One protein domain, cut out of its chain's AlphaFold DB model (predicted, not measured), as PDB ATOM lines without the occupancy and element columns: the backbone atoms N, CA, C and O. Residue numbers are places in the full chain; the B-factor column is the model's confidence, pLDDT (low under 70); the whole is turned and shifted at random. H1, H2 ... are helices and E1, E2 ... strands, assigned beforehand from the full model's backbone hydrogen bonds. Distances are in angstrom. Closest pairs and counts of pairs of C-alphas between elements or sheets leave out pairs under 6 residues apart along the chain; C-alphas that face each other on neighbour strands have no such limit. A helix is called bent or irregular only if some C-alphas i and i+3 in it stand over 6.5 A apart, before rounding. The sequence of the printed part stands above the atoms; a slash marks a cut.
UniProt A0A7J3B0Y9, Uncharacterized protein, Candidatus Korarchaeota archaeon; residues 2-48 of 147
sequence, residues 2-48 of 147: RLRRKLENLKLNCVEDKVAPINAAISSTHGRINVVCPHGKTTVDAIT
ATOM      1  N   ARG A   2     100.327 197.455 284.751       73.75
ATOM      2  CA  ARG A   2     100.812 197.633 286.145       73.75
ATOM      3  C   ARG A   2     101.821 196.530 286.512       73.75
ATOM      4  O   ARG A   2     101.556 195.377 286.178       73.75
ATOM      5  N   LEU A   3     102.903 196.847 287.239       81.12
ATOM      6  CA  LEU A   3     103.966 195.894 287.628       81.12
ATOM      7  C   LEU A   3     103.418 194.602 288.256       81.12
ATOM      8  O   LEU A   3     103.832 193.510 287.884       81.12
ATOM      9  N   ARG A   4     102.409 194.718 289.127       86.50
ATOM     10  CA  ARG A   4     101.722 193.569 289.733       86.50
ATOM     11  C   ARG A   4     101.195 192.566 288.695       86.50
ATOM     12  O   ARG A   4     101.399 191.372 288.863       86.50
ATOM     13  N   ARG A   5     100.584 193.043 287.603       87.00
ATOM     14  CA  ARG A   5     100.078 192.169 286.529       87.00
ATOM     15  C   ARG A   5     101.212 191.482 285.767       87.00
ATOM     16  O   ARG A   5     101.031 190.354 285.330       87.00
ATOM     17  N   LYS A   6     102.369 192.142 285.602       89.19
ATOM     18  CA  LYS A   6     103.559 191.497 285.020       89.19
ATOM     19  C   LYS A   6     104.020 190.354 285.918       89.19
ATOM     20  O   LYS A   6     104.165 189.246 285.429       89.19
ATOM     21  N   LEU A   7     104.154 190.594 287.223       93.75
ATOM     22  CA  LEU A   7     104.559 189.560 288.183       93.75
ATOM     23  C   LEU A   7     103.584 188.374 288.216       93.75
ATOM     24  O   LEU A   7     104.018 187.228 288.215       93.75
ATOM     25  N   GLU A   8     102.276 188.635 288.195       94.75
ATOM     26  CA  GLU A   8     101.253 187.585 288.088       94.75
ATOM     27  C   GLU A   8     101.399 186.783 286.782       94.75
ATOM     28  O   GLU A   8     101.298 185.561 286.804       94.75
ATOM     29  N   ASN A   9     101.706 187.434 285.656       93.69
ATOM     30  CA  ASN A   9     101.936 186.747 284.384       93.69
ATOM     31  C   ASN A   9     103.200 185.867 284.399       93.69
ATOM     32  O   ASN A   9     103.154 184.748 283.893       93.69
ATOM     33  N   LEU A  10     104.295 186.324 285.017       96.00
ATOM     34  CA  LEU A  10     105.512 185.511 285.159       96.00
ATOM     35  C   LEU A  10     105.252 184.252 285.998       96.00
ATOM     36  O   LEU A  10     105.670 183.165 285.607       96.00
ATOM     37  N   LYS A  11     104.488 184.394 287.092       95.62
ATOM     38  CA  LYS A  11     104.038 183.281 287.946       95.62
ATOM     39  C   LYS A  11     103.199 182.266 287.188       95.62
ATOM     40  O   LYS A  11     103.443 181.071 287.285       95.62
ATOM     41  N   LEU A  12     102.225 182.743 286.412       97.00
ATOM     42  CA  LEU A  12     101.343 181.883 285.618       97.00
ATOM     43  C   LEU A  12     102.106 181.030 284.594       97.00
ATOM     44  O   LEU A  12     101.618 179.968 284.223       97.00
ATOM     45  N   ASN A  13     103.282 181.486 284.154       96.50
ATOM     46  CA  ASN A  13     104.117 180.784 283.181       96.50
ATOM     47  C   ASN A  13     105.334 180.077 283.805       96.50
ATOM     48  O   ASN A  13     106.101 179.469 283.067       96.50
ATOM     49  N   CYS A  14     105.524 180.139 285.130       96.81
ATOM     50  CA  CYS A  14     106.660 179.531 285.835       96.81
ATOM     51  C   CYS A  14     108.036 179.946 285.270       96.81
ATOM     52  O   CYS A  14     108.908 179.104 285.070       96.81
ATOM     53  N   VAL A  15     108.219 181.240 284.978       97.38
ATOM     54  CA  VAL A  15     109.469 181.797 284.405       97.38
ATOM     55  C   VAL A  15     110.138 182.839 285.306       97.38
ATOM     56  O   VAL A  15     110.940 183.652 284.851       97.38
ATOM     57  N   GLU A  16     109.788 182.861 286.591       95.12
ATOM     58  CA  GLU A  16     110.301 183.833 287.569       95.12
ATOM     59  C   GLU A  16     111.819 183.718 287.796       95.12
ATOM     60  O   GLU A  16     112.457 184.695 288.173       95.12
ATOM     61  N   ASP A  17     112.397 182.548 287.527       95.31
ATOM     62  CA  ASP A  17     113.836 182.266 287.554       95.31
ATOM     63  C   ASP A  17     114.570 182.736 286.285       95.31
ATOM     64  O   ASP A  17     115.795 182.837 286.280       95.31
ATOM     65  N   LYS A  18     113.828 183.042 285.212       94.25
ATOM     66  CA  LYS A  18     114.367 183.401 283.888       94.25
ATOM     67  C   LYS A  18     114.115 184.853 283.504       94.25
ATOM     68  O   LYS A  18     114.817 185.387 282.650       94.25
ATOM     69  N   VAL A  19     113.102 185.492 284.089       94.69
ATOM     70  CA  VAL A  19     112.661 186.839 283.707       94.69
ATOM     71  C   VAL A  19     112.719 187.782 284.901       94.69
ATOM     72  O   VAL A  19     111.973 187.634 285.867       94.69
ATOM     73  N   ALA A  20     113.548 188.821 284.790       93.62
ATOM     74  CA  ALA A  20     113.673 189.871 285.794       93.62
ATOM     75  C   ALA A  20     112.920 191.147 285.361       93.62
ATOM     76  O   ALA A  20     113.398 191.885 284.496       93.62
ATOM     77  N   PRO A  21     111.749 191.463 285.946       93.69
ATOM     78  CA  PRO A  21     111.058 192.713 285.655       93.69
ATOM     79  C   PRO A  21     111.742 193.889 286.359       93.69
ATOM     80  O   PRO A  21     111.983 193.857 287.565       93.69
ATOM     81  N   ILE A  22     111.985 194.969 285.616       93.06
ATOM     82  CA  ILE A  22     112.546 196.217 286.146       93.06
ATOM     83  C   ILE A  22     111.505 197.326 286.014       93.06
ATOM     84  O   ILE A  22     110.915 197.522 284.953       93.06
ATOM     85  N   ASN A  23     111.251 198.029 287.117       92.25
ATOM     86  CA  ASN A  23     110.278 199.118 287.187       92.25
ATOM     87  C   ASN A  23     110.978 200.479 287.078       92.25
ATOM     88  O   ASN A  23     111.019 201.232 288.047       92.25
ATOM     89  N   ALA A  24     111.549 200.753 285.910       92.81
ATOM     90  CA  ALA A  24     112.242 201.995 285.591       92.81
ATOM     91  C   ALA A  24     111.983 202.373 284.126       92.81
ATOM     92  O   ALA A  24     111.601 201.520 283.321       92.81
ATOM     93  N   ALA A  25     112.191 203.643 283.793       93.31
ATOM     94  CA  ALA A  25     112.356 204.062 282.407       93.31
ATOM     95  C   ALA A  25     113.797 203.798 281.949       93.31
ATOM     96  O   ALA A  25     114.720 203.789 282.762       93.31
ATOM     97  N   ILE A  26     113.977 203.611 280.645       94.81
ATOM     98  CA  ILE A  26     115.293 203.523 280.011       94.81
ATOM     99  C   ILE A  26     115.601 204.858 279.329       94.81
ATOM    100  O   ILE A  26     114.733 205.422 278.662       94.81
ATOM    101  N   SER A  27     116.824 205.355 279.511       95.38
ATOM    102  CA  SER A  27     117.355 206.565 278.873       95.38
ATOM    103  C   SER A  27     118.874 206.464 278.720       95.38
ATOM    104  O   SER A  27     119.509 205.588 279.299       95.38
ATOM    105  N   SER A  28     119.470 207.368 277.950       95.56
ATOM    106  CA  SER A  28     120.916 207.528 277.839       95.56
ATOM    107  C   SER A  28     121.596 208.046 279.111       95.56
ATOM    108  O   SER A  28     122.822 208.000 279.212       95.56
ATOM    109  N   THR A  29     120.816 208.545 280.077       96.38
ATOM    110  CA  THR A  29     121.310 209.109 281.340       96.38
ATOM    111  C   THR A  29     120.440 208.700 282.529       96.38
ATOM    112  O   THR A  29     119.242 208.443 282.392       96.38
ATOM    113  N   HIS A  30     121.037 208.666 283.722       97.75
ATOM    114  CA  HIS A  30     120.295 208.506 284.972       97.75
ATOM    115  C   HIS A  30     119.456 209.742 285.283       97.75
ATOM    116  O   HIS A  30     119.853 210.877 285.015       97.75
ATOM    117  N   GLY A  31     118.321 209.538 285.945       96.12
ATOM    118  CA  GLY A  31     117.509 210.648 286.421       96.12
ATOM    119  C   GLY A  31     116.075 210.245 286.695       96.12
ATOM    120  O   GLY A  31     115.799 209.168 287.220       96.12
ATOM    121  N   ARG A  32     115.151 211.141 286.354       95.19
ATOM    122  CA  ARG A  32     113.714 210.935 286.525       95.19
ATOM    123  C   ARG A  32     112.959 211.387 285.291       95.19
ATOM    124  O   ARG A  32     113.177 212.493 284.805       95.19
ATOM    125  N   ILE A  33     112.038 210.551 284.826       91.69
ATOM    126  CA  ILE A  33     111.215 210.816 283.646       91.69
ATOM    127  C   ILE A  33     109.751 210.897 284.059       91.69
ATOM    128  O   ILE A  33     109.238 210.059 284.804       91.69
ATOM    129  N   ASN A  34     109.069 211.921 283.551       90.94
ATOM    130  CA  ASN A  34     107.629 212.057 283.694       90.94
ATOM    131  C   ASN A  34     106.937 211.244 282.602       90.94
ATOM    132  O   ASN A  34     106.989 211.596 281.427       90.94
ATOM    133  N   VAL A  35     106.262 210.176 283.002       86.88
ATOM    134  CA  VAL A  35     105.512 209.292 282.113       86.88
ATOM    135  C   VAL A  35     104.035 209.649 282.198       86.88
ATOM    136  O   VAL A  35     103.445 209.723 283.281       86.88
ATOM    137  N   VAL A  36     103.415 209.864 281.039       84.19
ATOM    138  CA  VAL A  36     101.966 210.040 280.942       84.19
ATOM    139  C   VAL A  36     101.322 208.660 280.954       84.19
ATOM    140  O   VAL A  36     101.542 207.848 280.064       84.19
ATOM    141  N   CYS A  37     100.528 208.384 281.977       80.62
ATOM    142  CA  CYS A  37      99.760 207.155 282.099       80.62
ATOM    143  C   CYS A  37      98.263 207.456 281.919       80.62
ATOM    144  O   CYS A  37      97.828 208.577 282.187       80.62
ATOM    145  N   PRO A  38      97.423 206.455 281.584       80.38
ATOM    146  CA  PRO A  38      95.972 206.652 281.457       80.38
ATOM    147  C   PRO A  38      95.281 207.235 282.704       80.38
ATOM    148  O   PRO A  38      94.174 207.741 282.612       80.38
ATOM    149  N   HIS A  39      95.924 207.151 283.874       80.31
ATOM    150  CA  HIS A  39      95.397 207.633 285.156       80.31
ATOM    151  C   HIS A  39      96.087 208.925 285.642       80.31
ATOM    152  O   HIS A  39      95.917 209.302 286.797       80.31
ATOM    153  N   GLY A  40      96.898 209.574 284.799       86.31
ATOM    154  CA  GLY A  40      97.625 210.801 285.132       86.31
ATOM    155  C   GLY A  40      99.124 210.725 284.839       86.31
ATOM    156  O   GLY A  40      99.636 209.726 284.336       86.31
ATOM    157  N   LYS A  41      99.839 211.806 285.156       89.44
ATOM    158  CA  LYS A  41     101.303 211.859 285.056       89.44
ATOM    159  C   LYS A  41     101.926 211.215 286.289       89.44
ATOM    160  O   LYS A  41     101.483 211.462 287.408       89.44
ATOM    161  N   THR A  42     102.960 210.417 286.083       91.06
ATOM    162  CA  THR A  42     103.774 209.854 287.161       91.06
ATOM    163  C   THR A  42     105.245 210.073 286.852       91.06
ATOM    164  O   THR A  42     105.616 210.230 285.691       91.06
ATOM    165  N   THR A  43     106.077 210.098 287.882       93.19
ATOM    166  CA  THR A  43     107.523 210.219 287.734       93.19
ATOM    167  C   THR A  43     108.144 208.879 288.077       93.19
ATOM    168  O   THR A  43     107.860 208.320 289.137       93.19
ATOM    169  N   VAL A  44     108.980 208.364 287.183       92.62
ATOM    170  CA  VAL A  44     109.727 207.120 287.385       92.62
ATOM    171  C   VAL A  44     111.214 207.406 287.305       92.62
ATOM    172  O   VAL A  44     111.636 208.343 286.623       92.62
ATOM    173  N   ASP A  45     112.003 206.601 288.002       96.44
ATOM    174  CA  ASP A  45     113.452 206.675 287.887       96.44
ATOM    175  C   ASP A  45     113.879 206.171 286.500       96.44
ATOM    176  O   ASP A  45     113.261 205.263 285.930       96.44
ATOM    177  N   ALA A  46     114.909 206.804 285.950       96.31
ATOM    178  CA  ALA A  46     115.517 206.461 284.676       96.31
ATOM    179  C   ALA A  46     116.880 205.812 284.922       96.31
ATOM    180  O   ALA A  46     117.692 206.340 285.688       96.31
ATOM    181  N   ILE A  47     117.099 204.673 284.273       97.50
ATOM    182  CA  ILE A  47     118.353 203.912 284.277       97.50
ATOM    183  C   ILE A  47     118.886 203.803 282.848       97.50
ATOM    184  O   ILE A  47     118.139 204.010 281.885       97.50
ATOM    185  N   THR A  48     120.159 203.455 282.706       97.69
ATOM    186  CA  THR A  48     120.806 203.327 281.398       97.69
ATOM    187  C   THR A  48     120.824 201.886 280.903       97.69
ATOM    188  O   THR A  48     120.633 200.930 281.660       97.69
TER     189      THR A  48
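Overview. This is residues 2 to 48 of the 147 residues of an uncharacterized protein of Candidatus Korarchaeota archaeon (UniProt A0A7J3B0Y9). A long two-stranded hairpin, E1 and E2, forms one end of a flat, loose model, and a single short helix, H1, lies well away from it at the other end. From the far end of H1 a long stretch with no named element turns and runs back to the hairpin, where residues 25 to 26 pair briefly with the last residues of E2; the hairpin's turn, residues 36 to 41, sticks out. The printed part has 47 residues, with one named helix and two named strands in the order H1, E1, E2 along the chain, and the sheet, in the order E1, E2, is antiparallel. The class is mixed, helices and strands. The whole is loose, with a radius of gyration of the C-alphas of 13.1 A, and its C-alphas span 32 by 26 by 9 A.

Along the chain. Strand E1 takes residues 31 to 37 and measures 18.6 A from first to last C-alpha, beginning at C-alpha 31 at (117.509, 210.648, 286.421). Strand E2, the longest strand, takes residues 40 to 47 and measures 21.9 A, ending at C-alpha 47 at (118.353, 203.912, 284.277). Helix H1 takes residues 3 to 12, 14.4 A from first to last C-alpha, and begins at C-alpha 3 at (103.966, 195.894, 287.628).

Arrangement. E1 and E2 are antiparallel neighbours and form a hairpin, with 146 degrees between their N-to-C directions. The C-alphas of Asn 34 and Thr 43 face each other at 4.4 A, and those of Gly 31 and Ala 46 at 5.0 A. Across the pair, N 35 and O 42 are within hydrogen-bond range at 2.8 A, and so are N 46 and O 31 at 2.8 A. Residues 25 to 26, outside the named strands, pair with residues 46 to 47 of E2 and run parallel to them. H1 and E2 are apart. In H1 every O i to N i+4 pair is within hydrogen-bond range, and the helix is not bent.

Size, cuts and confidence. The two C-alphas farthest apart are those of Leu 12 and Thr 29, at 34.0 A, while the C-alphas of Arg 2 and Thr 48, the first and last printed, are 21.3 A apart. The printed part has no cut. The link from H1 to E1 is long, with 18 residues, and the link from E1 to E2 is tight, with 2 residues. Residues 36 to 41 stand free. The mean pLDDT of the printed part is 92.0, and no printed residue is under 70.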